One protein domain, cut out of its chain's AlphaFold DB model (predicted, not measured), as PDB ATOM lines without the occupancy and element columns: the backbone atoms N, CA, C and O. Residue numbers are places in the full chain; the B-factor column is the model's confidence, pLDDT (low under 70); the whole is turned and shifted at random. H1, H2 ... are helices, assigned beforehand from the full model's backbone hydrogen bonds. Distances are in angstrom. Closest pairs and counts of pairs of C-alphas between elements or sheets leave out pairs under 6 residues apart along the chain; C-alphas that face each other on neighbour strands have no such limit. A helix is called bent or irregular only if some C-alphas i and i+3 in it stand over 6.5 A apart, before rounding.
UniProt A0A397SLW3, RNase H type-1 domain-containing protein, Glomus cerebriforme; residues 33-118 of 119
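What this domain is: This is residues 33 to 118 of the 119 residues of the protein "RNase H type-1 domain-containing protein" of Glomus cerebriforme (UniProt A0A397SLW3). The model is an open, flat frame with an empty middle: H2 and H3 form a corner through a tight link, and a long link of residues 47 to 77 leads from H1 round to the other end of H2. H1 is an arm on its own, and no helix touches another. The printed part has 86 residues with three named helices, H1, H2 and H3 in chain order, and no named strand; the class is all helix. It is extended, with a radius of gyration of the C-alphas of 20.2 A, and spans 52 by 49 by 19 A.

Where its parts are: H1 is residues 33 to 46, 19.6 A from first to last C-alpha, and begins at C-alpha 33 at (169.833, 209.989, 189.638). H2 is residues 78 to 95, 25.3 A long, with C-alpha 78 at (212.375, 201.576, 181.395). H3 is residues 98 to 116, 27.6 A long, and ends at C-alpha 116 at (190.657, 229.301, 202.457). H3 is irregular: C-alphas 99 and 102 are 7.5 A apart.

How they stand to each other: H1 is apart from H2 and from H3. H2 and H3 meet only through their link. Within the long link, residues 68 to 69 pair with residues 72 to 73, antiparallel. In H1 and H2 every O i to N i+4 pair is within hydrogen-bond range; in H3 12 of 15 are.

The domain as a whole: The two C-alphas farthest apart, those of Asn 62 and Ala 117, are 53.4 A apart. The first and last printed C-alphas, 33 and 118, are 25.8 A apart. The printed part has no cut. Residues 33 to 51 and 58 to 65 are among those that stand free. The mean pLDDT of the printed part is 78.4, and residues 46 to 57, 59, 61 and 102 to 118 are under 70.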
ATOM      1  N   LYS A  33     169.695 209.416 188.291       91.94
ATOM      2  CA  LYS A  33     169.833 209.989 189.638       91.94
ATOM      3  C   LYS A  33     170.406 209.015 190.672       91.94
ATOM      4  O   LYS A  33     171.168 209.436 191.541       91.94
ATOM      5  N   PHE A  34     170.030 207.736 190.623       88.38
ATOM      6  CA  PHE A  34     170.495 206.748 191.598       88.38
ATOM      7  C   PHE A  34     171.916 206.282 191.298       88.38
ATOM      8  O   PHE A  34     172.718 206.210 192.226       88.38
ATOM      9  N   ASN A  35     172.248 206.054 190.024       88.88
ATOM     10  CA  ASN A  35     173.620 205.743 189.621       88.88
ATOM     11  C   ASN A  35     174.562 206.892 189.990       88.88
ATOM     12  O   ASN A  35     175.562 206.677 190.655       88.88
ATOM     13  N   GLU A  36     174.181 208.130 189.671       89.50
ATOM     14  CA  GLU A  36     174.977 209.317 189.995       89.50
ATOM     15  C   GLU A  36     175.119 209.545 191.502       89.50
ATOM     16  O   GLU A  36     176.158 210.006 191.969       89.50
ATOM     17  N   LYS A  37     174.083 209.228 192.290       90.44
ATOM     18  CA  LYS A  37     174.169 209.290 193.751       90.44
ATOM     19  C   LYS A  37     175.181 208.273 194.278       90.44
ATOM     20  O   LYS A  37     175.981 208.628 195.136       90.44
ATOM     21  N   VAL A  38     175.152 207.040 193.772       86.62
ATOM     22  CA  VAL A  38     176.116 205.996 194.148       86.62
ATOM     23  C   VAL A  38     177.528 206.383 193.707       86.62
ATOM     24  O   VAL A  38     178.437 206.323 194.529       86.62
ATOM     25  N   ASP A  39     177.704 206.883 192.484       84.69
ATOM     26  CA  ASP A  39     178.995 207.364 191.976       84.69
ATOM     27  C   ASP A  39     179.573 208.476 192.866       84.69
ATOM     28  O   ASP A  39     180.755 208.455 193.205       84.69
ATOM     29  N   LYS A  40     178.737 209.427 193.311       87.44
ATOM     30  CA  LYS A  40     179.148 210.481 194.252       87.44
ATOM     31  C   LYS A  40     179.521 209.917 195.619       87.44
ATOM     32  O   LYS A  40     180.535 210.327 196.164       87.44
ATOM     33  N   LEU A  41     178.742 208.979 196.159       86.69
ATOM     34  CA  LEU A  41     179.050 208.343 197.444       86.69
ATOM     35  C   LEU A  41     180.376 207.582 197.391       86.69
ATOM     36  O   LEU A  41     181.178 207.707 198.308       86.69
ATOM     37  N   ILE A  42     180.623 206.842 196.309       82.06
ATOM     38  CA  ILE A  42     181.890 206.139 196.079       82.06
ATOM     39  C   ILE A  42     183.030 207.150 195.949       82.06
ATOM     40  O   ILE A  42     184.053 206.991 196.601       82.06
ATOM     41  N   SER A  43     182.844 208.214 195.166       80.00
ATOM     42  CA  SER A  43     183.836 209.282 195.009       80.00
ATOM     43  C   SER A  43     184.158 209.986 196.333       80.00
ATOM     44  O   SER A  43     185.315 210.250 196.625       80.00
ATOM     45  N   THR A  44     183.169 210.238 197.191       80.62
ATOM     46  CA  THR A  44     183.399 210.834 198.515       80.62
ATOM     47  C   THR A  44     184.051 209.854 199.491       80.62
ATOM     48  O   THR A  44     184.930 210.250 200.246       80.62
ATOM     49  N   ALA A  45     183.640 208.584 199.488       77.94
ATOM     50  CA  ALA A  45     184.172 207.577 200.407       77.94
ATOM     51  C   ALA A  45     185.581 207.097 200.023       77.94
ATOM     52  O   ALA A  45     186.347 206.684 200.890       77.94
ATOM     53  N   TYR A  46     185.916 207.135 198.733       69.44
ATOM     54  CA  TYR A  46     187.126 206.525 198.178       69.44
ATOM     55  C   TYR A  46     187.942 207.459 197.278       69.44
ATOM     56  O   TYR A  46     188.915 207.008 196.679       69.44
ATOM     57  N   GLY A  47     187.592 208.744 197.185       61.66
ATOM     58  CA  GLY A  47     188.308 209.731 196.367       61.66
ATOM     59  C   GLY A  47     189.778 209.903 196.753       61.66
ATOM     60  O   GLY A  47     190.586 210.241 195.895       61.66
ATOM     61  N   ASP A  48     190.115 209.573 198.004       57.75
ATOM     62  CA  ASP A  48     191.475 209.583 198.554       57.75
ATOM     63  C   ASP A  48     192.063 208.184 198.776       57.75
ATOM     64  O   ASP A  48     193.179 208.058 199.294       57.75
ATOM     65  N   LEU A  49     191.368 207.105 198.385       56.34
ATOM     66  CA  LEU A  49     192.057 205.825 198.326       56.34
ATOM     67  C   LEU A  49     193.100 205.942 197.230       56.34
ATOM     68  O   LEU A  49     192.786 205.973 196.040       56.34
ATOM     69  N   ASN A  50     194.351 205.983 197.675       55.78
ATOM     70  CA  ASN A  50     195.544 205.735 196.897       55.78
ATOM     71  C   ASN A  50     195.403 204.330 196.286       55.78
ATOM     72  O   ASN A  50     195.947 203.348 196.790       55.78
ATOM     73  N   LEU A  51     194.592 204.231 195.228       56.84
ATOM     74  CA  LEU A  51     194.392 203.091 194.344       56.84
ATOM     75  C   LEU A  51     195.688 202.912 193.548       56.84
ATOM     76  O   LEU A  51     195.714 202.949 192.320       56.84
ATOM     77  N   MET A  52     196.804 202.752 194.261       58.22
ATOM     78  CA  MET A  52     198.017 202.214 193.692       58.22
ATOM     79  C   MET A  52     197.652 200.816 193.223       58.22
ATOM     80  O   MET A  52     197.373 199.914 194.015       58.22
ATOM     81  N   ILE A  53     197.613 200.659 191.904       63.53
ATOM     82  CA  ILE A  53     197.576 199.352 191.273       63.53
ATOM     83  C   ILE A  53     198.832 198.625 191.757       63.53
ATOM     84  O   ILE A  53     199.947 198.924 191.331       63.53
ATOM     85  N   ASN A  54     198.657 197.700 192.698       61.34
ATOM     86  CA  ASN A  54     199.749 196.883 193.193       61.34
ATOM     87  C   ASN A  54     200.054 195.812 192.148       61.34
ATOM     88  O   ASN A  54     199.284 194.868 191.955       61.34
ATOM     89  N   LEU A  55     201.183 195.968 191.462       66.38
ATOM     90  CA  LEU A  55     201.706 194.938 190.577       66.38
ATOM     91  C   LEU A  55     202.138 193.734 191.417       66.38
ATOM     92  O   LEU A  55     203.128 193.805 192.146       66.38
ATOM     93  N   LYS A  56     201.408 192.621 191.301       69.56
ATOM     94  CA  LYS A  56     201.857 191.341 191.852       69.56
ATOM     95  C   LYS A  56     203.042 190.846 191.031       69.56
ATOM     96  O   LYS A  56     202.902 190.561 189.843       69.56
ATOM     97  N   THR A  57     204.211 190.777 191.656       68.25
ATOM     98  CA  THR A  57     205.451 190.336 191.004       68.25
ATOM     99  C   THR A  57     205.635 188.823 191.020       68.25
ATOM    100  O   THR A  57     206.530 188.324 190.349       68.25
ATOM    101  N   ASP A  58     204.776 188.102 191.742       72.88
ATOM    102  CA  ASP A  58     204.901 186.662 191.996       72.88
ATOM    103  C   ASP A  58     204.866 185.822 190.705       72.88
ATOM    104  O   ASP A  58     205.451 184.751 190.655       72.88
ATOM    105  N   ASN A  59     204.266 186.346 189.628       66.25
ATOM    106  CA  ASN A  59     204.176 185.680 188.322       66.25
ATOM    107  C   ASN A  59     205.221 186.183 187.300       66.25
ATOM    108  O   ASN A  59     205.063 185.976 186.098       66.25
ATOM    109  N   MET A  60     206.262 186.897 187.742       72.19
ATOM    110  CA  MET A  60     207.312 187.458 186.876       72.19
ATOM    111  C   MET A  60     208.603 186.623 186.909       72.19
ATOM    112  O   MET A  60     209.699 187.174 186.846       72.19
ATOM    113  N   GLU A  61     208.483 185.296 186.987       68.69
ATOM    114  CA  GLU A  61     209.611 184.353 187.127       68.69
ATOM    115  C   GLU A  61     210.654 184.461 185.997       68.69
ATOM    116  O   GLU A  61     211.826 184.150 186.189       68.69
ATOM    117  N   ASN A  62     210.250 184.970 184.830       76.94
ATOM    118  CA  ASN A  62     211.123 185.161 183.667       76.94
ATOM    119  C   ASN A  62     211.956 186.459 183.707       76.94
ATOM    120  O   ASN A  62     212.747 186.702 182.793       76.94
ATOM    121  N   LEU A  63     211.778 187.324 184.712       73.81
ATOM    122  CA  LEU A  63     212.559 188.553 184.862       73.81
ATOM    123  C   LEU A  63     213.707 188.350 185.854       73.81
ATOM    124  O   LEU A  63     213.486 188.170 187.046       73.81
ATOM    125  N   LEU A  64     214.947 188.490 185.374       80.50
ATOM    126  CA  LEU A  64     216.150 188.441 186.218       80.50
ATOM    127  C   LEU A  64     216.192 189.583 187.250       80.50
ATOM    128  O   LEU A  64     216.743 189.428 188.336       80.50
ATOM    129  N   VAL A  65     215.633 190.745 186.902       81.62
ATOM    130  CA  VAL A  65     215.604 191.941 187.751       81.62
ATOM    131  C   VAL A  65     214.280 192.673 187.552       81.62
ATOM    132  O   VAL A  65     213.872 192.930 186.419       81.62
ATOM    133  N   ILE A  66     213.642 193.065 188.656       84.94
ATOM    134  CA  ILE A  66     212.439 193.904 188.647       84.94
ATOM    135  C   ILE A  66     212.854 195.352 188.939       84.94
ATOM    136  O   ILE A  66     213.273 195.649 190.062       84.94
ATOM    137  N   PRO A  67     212.759 196.268 187.963       85.94
ATOM    138  CA  PRO A  67     213.188 197.646 188.150       85.94
ATOM    139  C   PRO A  67     212.235 198.392 189.098       85.94
ATOM    140  O   PRO A  67     211.011 198.348 188.951       85.94
ATOM    141  N   ARG A  68     212.806 199.100 190.079       88.12
ATOM    142  CA  ARG A  68     212.070 199.893 191.075       88.12
ATOM    143  C   ARG A  68     212.611 201.315 191.158       88.12
ATOM    144  O   ARG A  68     213.814 201.534 191.047       88.12
ATOM    145  N   TRP A  69     211.730 202.269 191.432       89.25
ATOM    146  CA  TRP A  69     212.069 203.655 191.745       89.25
ATOM    147  C   TRP A  69     211.468 204.038 193.095       89.25
ATOM    148  O   TRP A  69     210.260 203.921 193.278       89.25
ATOM    149  N   LYS A  70     212.294 204.470 194.058       88.94
ATOM    150  CA  LYS A  70     211.861 204.752 195.447       88.94
ATOM    151  C   LYS A  70     211.007 203.619 196.052       88.94
ATOM    152  O   LYS A  70     209.989 203.866 196.684       88.94
ATOM    153  N   ASN A  71     211.427 202.372 195.827       83.69
ATOM    154  CA  ASN A  71     210.725 201.150 196.244       83.69
ATOM    155  C   ASN A  71     209.353 200.894 195.574       83.69
ATOM    156  O   ASN A  71     208.651 199.965 195.962       83.69
ATOM    157  N   ILE A  72     208.992 201.651 194.535       84.75
ATOM    158  CA  ILE A  72     207.797 201.420 193.713       84.75
ATOM    159  C   ILE A  72     208.220 200.711 192.426       84.75
ATOM    160  O   ILE A  72     209.152 201.149 191.749       84.75
ATOM    161  N   THR A  73     207.557 199.607 192.085       87.31
ATOM    162  CA  THR A  73     207.809 198.874 190.836       87.31
ATOM    163  C   THR A  73     207.491 199.748 189.631       87.31
ATOM    164  O   THR A  73     206.426 200.357 189.560       87.31
ATOM    165  N   ILE A  74     208.418 199.799 188.677       87.56
ATOM    166  CA  ILE A  74     208.215 200.528 187.430       87.56
ATOM    167  C   ILE A  74     207.342 199.662 186.517       87.56
ATOM    168  O   ILE A  74     207.742 198.579 186.102       87.56
ATOM    169  N   ASP A  75     206.147 200.154 186.208       83.50
ATOM    170  CA  ASP A  75     205.114 199.491 185.400       83.50
ATOM    171  C   ASP A  75     205.213 199.806 183.894       83.50
ATOM    172  O   ASP A  75     204.497 199.243 183.068       83.50
ATOM    173  N   LYS A  76     206.114 200.721 183.527       82.62
ATOM    174  CA  LYS A  76     206.339 201.199 182.159       82.62
ATOM    175  C   LYS A  76     207.651 200.674 181.596       82.62
ATOM    176  O   LYS A  76     208.565 200.287 182.317       82.62
ATOM    177  N   ASN A  77     207.791 200.767 180.274       88.06
ATOM    178  CA  ASN A  77     209.083 200.573 179.625       88.06
ATOM    179  C   ASN A  77     210.154 201.476 180.276       88.06
ATOM    180  O   ASN A  77     209.950 202.686 180.391       88.06
ATOM    181  N   ILE A  78     211.296 200.893 180.658       89.31
ATOM    182  CA  ILE A  78     212.375 201.576 181.395       89.31
ATOM    183  C   ILE A  78     212.836 202.849 180.675       89.31
ATOM    184  O   ILE A  78     213.022 203.883 181.310       89.31
ATOM    185  N   ARG A  79     212.972 202.818 179.343       93.44
ATOM    186  CA  ARG A  79     213.396 203.991 178.564       93.44
ATOM    187  C   ARG A  79     212.370 205.115 178.655       93.44
ATOM    188  O   ARG A  79     212.741 206.270 178.846       93.44
ATOM    189  N   SER A  80     211.089 204.776 178.527       93.31
ATOM    190  CA  SER A  80     209.996 205.741 178.672       93.31
ATOM    191  C   SER A  80     209.941 206.307 180.088       93.31
ATOM    192  O   SER A  80     209.773 207.512 180.243       93.31
ATOM    193  N   PHE A  81     210.149 205.467 181.106       94.12
ATOM    194  CA  PHE A  81     210.222 205.897 182.501       94.12
ATOM    195  C   PHE A  81     211.366 206.892 182.731       94.12
ATOM    196  O   PHE A  81     211.124 207.983 183.240       94.12
ATOM    197  N   ILE A  82     212.587 206.561 182.293       94.25
ATOM    198  CA  ILE A  82     213.756 207.446 182.411       94.25
ATOM    199  C   ILE A  82     213.500 208.768 181.684       94.25
ATOM    200  O   ILE A  82     213.741 209.831 182.247       94.25
ATOM    201  N   LYS A  83     212.949 208.724 180.463       96.25
ATOM    202  CA  LYS A  83     212.600 209.934 179.707       96.25
ATOM    203  C   LYS A  83     211.614 210.815 180.476       96.25
ATOM    204  O   LYS A  83     211.820 212.022 180.560       96.25
ATOM    205  N   SER A  84     210.555 210.227 181.033       95.12
ATOM    206  CA  SER A  84     209.589 210.957 181.856       95.12
ATOM    207  C   SER A  84     210.251 211.565 183.087       95.12
ATOM    208  O   SER A  84     210.049 212.745 183.342       95.12
ATOM    209  N   LEU A  85     211.084 210.801 183.794       94.62
ATOM    210  CA  LEU A  85     211.800 211.271 184.976       94.62
ATOM    211  C   LEU A  85     212.699 212.473 184.653       94.62
ATOM    212  O   LEU A  85     212.599 213.503 185.317       94.62
ATOM    213  N   SER A  86     213.522 212.375 183.608       95.69
ATOM    214  CA  SER A  86     214.397 213.471 183.177       95.69
ATOM    215  C   SER A  86     213.607 214.706 182.749       95.69
ATOM    216  O   SER A  86     213.985 215.822 183.093       95.69
ATOM    217  N   ASN A  87     212.489 214.523 182.041       96.12
ATOM    218  CA  ASN A  87     211.619 215.631 181.654       96.12
ATOM    219  C   ASN A  87     210.995 216.319 182.873       96.12
ATOM    220  O   ASN A  87     210.967 217.545 182.921       96.12
ATOM    221  N   THR A  88     210.516 215.552 183.855       94.75
ATOM    222  CA  THR A  88     209.948 216.096 185.096       94.75
ATOM    223  C   THR A  88     210.999 216.873 185.881       94.75
ATOM    224  O   THR A  88     210.749 218.016 186.245       94.75
ATOM    225  N   GLN A  89     212.202 216.320 186.056       94.69
ATOM    226  CA  GLN A  89     213.306 217.012 186.728       94.69
ATOM    227  C   GLN A  89     213.719 218.291 185.992       94.69
ATOM    228  O   GLN A  89     213.899 219.338 186.611       94.69
ATOM    229  N   GLY A  90     213.847 218.233 184.664       94.06
ATOM    230  CA  GLY A  90     214.175 219.403 183.850       94.06
ATOM    231  C   GLY A  90     213.092 220.480 183.920       94.06
ATOM    232  O   GLY A  90     213.403 221.668 183.992       94.06
ATOM    233  N   PHE A  91     211.821 220.075 183.956       93.25
ATOM    234  CA  PHE A  91     210.701 220.988 184.144       93.25
ATOM    235  C   PHE A  91     210.709 221.630 185.534       93.25
ATOM    236  O   PHE A  91     210.584 222.846 185.615       93.25
ATOM    237  N   GLU A  92     210.907 220.859 186.608       91.12
ATOM    238  CA  GLU A  92     211.031 221.385 187.975       91.12
ATOM    239  C   GLU A  92     212.173 222.401 188.077       91.12
ATOM    240  O   GLU A  92     211.989 223.504 188.590       91.12
ATOM    241  N   GLN A  93     213.340 222.075 187.518       91.31
ATOM    242  CA  GLN A  93     214.476 222.993 187.477       91.31
ATOM    243  C   GLN A  93     214.148 224.266 186.702       91.31
ATOM    244  O   GLN A  93     214.443 225.353 187.186       91.31
ATOM    245  N   PHE A  94     213.534 224.154 185.519       90.31
ATOM    246  CA  PHE A  94     213.095 225.310 184.734       90.31
ATOM    247  C   PHE A  94     212.087 226.169 185.504       90.31
ATOM    248  O   PHE A  94     212.210 227.396 185.537       90.31
ATOM    249  N   PHE A  95     211.111 225.527 186.140       85.06
ATOM    250  CA  PHE A  95     210.072 226.176 186.920       85.06
ATOM    251  C   PHE A  95     210.661 226.962 188.100       85.06
ATOM    252  O   PHE A  95     210.268 228.106 188.315       85.06
ATOM    253  N   ASN A  96     211.672 226.405 188.774       85.56
ATOM    254  CA  ASN A  96     212.320 226.981 189.958       85.56
ATOM    255  C   ASN A  96     213.434 228.003 189.659       85.56
ATOM    256  O   ASN A  96     214.123 228.453 190.571       85.56
ATOM    257  N   GLN A  97     213.649 228.398 188.403       88.69
ATOM    258  CA  GLN A  97     214.634 229.439 188.090       88.69
ATOM    259  C   GLN A  97     214.212 230.795 188.677       88.69
ATOM    260  O   GLN A  97     213.063 231.200 188.526       88.69
ATOM    261  N   ASN A  98     215.161 231.564 189.226       81.88
ATOM    262  CA  ASN A  98     214.909 232.880 189.846       81.88
ATOM    263  C   ASN A  98     214.147 233.867 188.943       81.88
ATOM    264  O   ASN A  98     213.386 234.696 189.424       81.88
ATOM    265  N   ARG A  99     214.288 233.764 187.617       82.62
ATOM    266  CA  ARG A  99     213.519 234.584 186.659       82.62
ATOM    267  C   ARG A  99     212.010 234.301 186.658       82.62
ATOM    268  O   ARG A  99     211.236 235.125 186.180       82.62
ATOM    269  N   ASN A 100     211.602 233.149 187.180       79.25
ATOM    270  CA  ASN A 100     210.217 232.713 187.299       79.25
ATOM    271  C   ASN A 100     209.647 232.929 188.717       79.25
ATOM    272  O   ASN A 100     208.439 232.786 188.892       79.25
ATOM    273  N   SER A 101     210.460 233.347 189.702       71.19
ATOM    274  CA  SER A 101     210.069 233.426 191.123       71.19
ATOM    275  C   SER A 101     208.819 234.275 191.372       71.19
ATOM    276  O   SER A 101     207.862 233.790 191.962       71.19
ATOM    277  N   LYS A 102     208.743 235.485 190.798       68.31
ATOM    278  CA  LYS A 102     207.579 236.388 190.936       68.31
ATOM    279  C   LYS A 102     206.261 235.779 190.441       68.31
ATOM    280  O   LYS A 102     205.186 236.146 190.905       68.31
ATOM    281  N   LYS A 103     206.321 234.890 189.442       65.19
ATOM    282  CA  LYS A 103     205.135 234.190 188.922       65.19
ATOM    283  C   LYS A 103     204.752 233.000 189.801       65.19
ATOM    284  O   LYS A 103     203.574 232.658 189.824       65.19
ATOM    285  N   ASN A 104     205.717 232.403 190.495       62.31
ATOM    286  CA  ASN A 104     205.500 231.275 191.396       62.31
ATOM    287  C   ASN A 104     204.920 231.756 192.735       62.31
ATOM    288  O   ASN A 104     203.873 231.255 193.124       62.31
ATOM    289  N   GLU A 105     205.471 232.827 193.321       65.44
ATOM    290  CA  GLU A 105     204.935 233.486 194.531       65.44
ATOM    291  C   GLU A 105     203.456 233.873 194.358       65.44
ATOM    292  O   GLU A 105     202.613 233.633 195.219       65.44
ATOM    293  N   ARG A 106     203.099 234.418 193.188       64.94
ATOM    294  CA  ARG A 106     201.713 234.800 192.881       64.94
ATOM    295  C   ARG A 106     200.774 233.595 192.746       64.94
ATOM    296  O   ARG A 106     199.583 233.738 192.991       64.94
ATOM    297  N   LYS A 107     201.276 232.436 192.305       62.88
ATOM    298  CA  LYS A 107     200.473 231.212 192.155       62.88
ATOM    299  C   LYS A 107     200.270 230.499 193.487       62.88
ATOM    300  O   LYS A 107     199.158 230.046 193.726       62.88
ATOM    301  N   GLU A 108     201.295 230.451 194.335       67.88
ATOM    302  CA  GLU A 108     201.191 229.924 195.703       67.88
ATOM    303  C   GLU A 108     200.153 230.716 196.507       67.88
ATOM    304  O   GLU A 108     199.228 230.124 197.055       67.88
ATOM    305  N   TYR A 109     200.193 232.050 196.431       66.44
ATOM    306  CA  TYR A 109     199.195 232.914 197.069       66.44
ATOM    307  C   TYR A 109     197.754 232.640 196.592       66.44
ATOM    308  O   TYR A 109     196.830 232.564 197.395       66.44
ATOM    309  N   ILE A 110     197.541 232.458 195.281       66.75
ATOM    310  CA  ILE A 110     196.206 232.146 194.731       66.75
ATOM    311  C   ILE A 110     195.724 230.771 195.216       66.75
ATOM    312  O   ILE A 110     194.554 230.612 195.551       66.75
ATOM    313  N   GLN A 111     196.624 229.790 195.290       67.81
ATOM    314  CA  GLN A 111     196.297 228.437 195.726       67.81
ATOM    315  C   GLN A 111     195.919 228.383 197.217       67.81
ATOM    316  O   GLN A 111     195.006 227.643 197.583       67.81
ATOM    317  N   GLU A 112     196.553 229.204 198.059       69.44
ATOM    318  CA  GLU A 112     196.174 229.392 199.466       69.44
ATOM    319  C   GLU A 112     194.827 230.116 199.615       69.44
ATOM    320  O   GLU A 112     193.981 229.689 200.405       69.44
ATOM    321  N   CYS A 113     194.567 231.162 198.817       64.62
ATOM    322  CA  CYS A 113     193.267 231.840 198.800       64.62
ATOM    323  C   CYS A 113     192.117 230.894 198.409       64.62
ATOM    324  O   CYS A 113     191.061 230.916 199.041       64.62
ATOM    325  N   ASP A 114     192.327 230.028 197.414       66.44
ATOM    326  CA  ASP A 114     191.327 229.056 196.954       66.44
ATOM    327  C   ASP A 114     191.068 227.930 197.974       66.44
ATOM    328  O   ASP A 114     189.983 227.342 197.992       66.44
ATOM    329  N   GLN A 115     192.048 227.611 198.828       61.34
ATOM    330  CA  GLN A 115     191.876 226.667 199.938       61.34
ATOM    331  C   GLN A 115     191.116 227.295 201.110       61.34
ATOM    332  O   GLN A 115     190.298 226.620 201.734       61.34
ATOM    333  N   HIS A 116     191.343 228.581 201.384       60.84
ATOM    334  CA  HIS A 116     190.657 229.301 202.457       60.84
ATOM    335  C   HIS A 116     189.199 229.640 202.111       60.84
ATOM    336  O   HIS A 116     188.360 229.697 202.997       60.84
ATOM    337  N   ALA A 117     188.867 229.788 200.824       58.75
ATOM    338  CA  ALA A 117     187.501 230.037 200.350       58.75
ATOM    339  C   ALA A 117     186.571 228.800 200.370       58.75
ATOM    340  O   ALA A 117     185.410 228.899 199.971       58.75
ATOM    341  N   LYS A 118     187.073 227.623 200.775       51.41
ATOM    342  CA  LYS A 118     186.314 226.357 200.836       51.41
ATOM    343  C   LYS A 118     185.837 225.965 202.243       51.41
ATOM    344  O   LYS A 118     185.271 224.881 202.386       51.41
TER     345      LYS A 118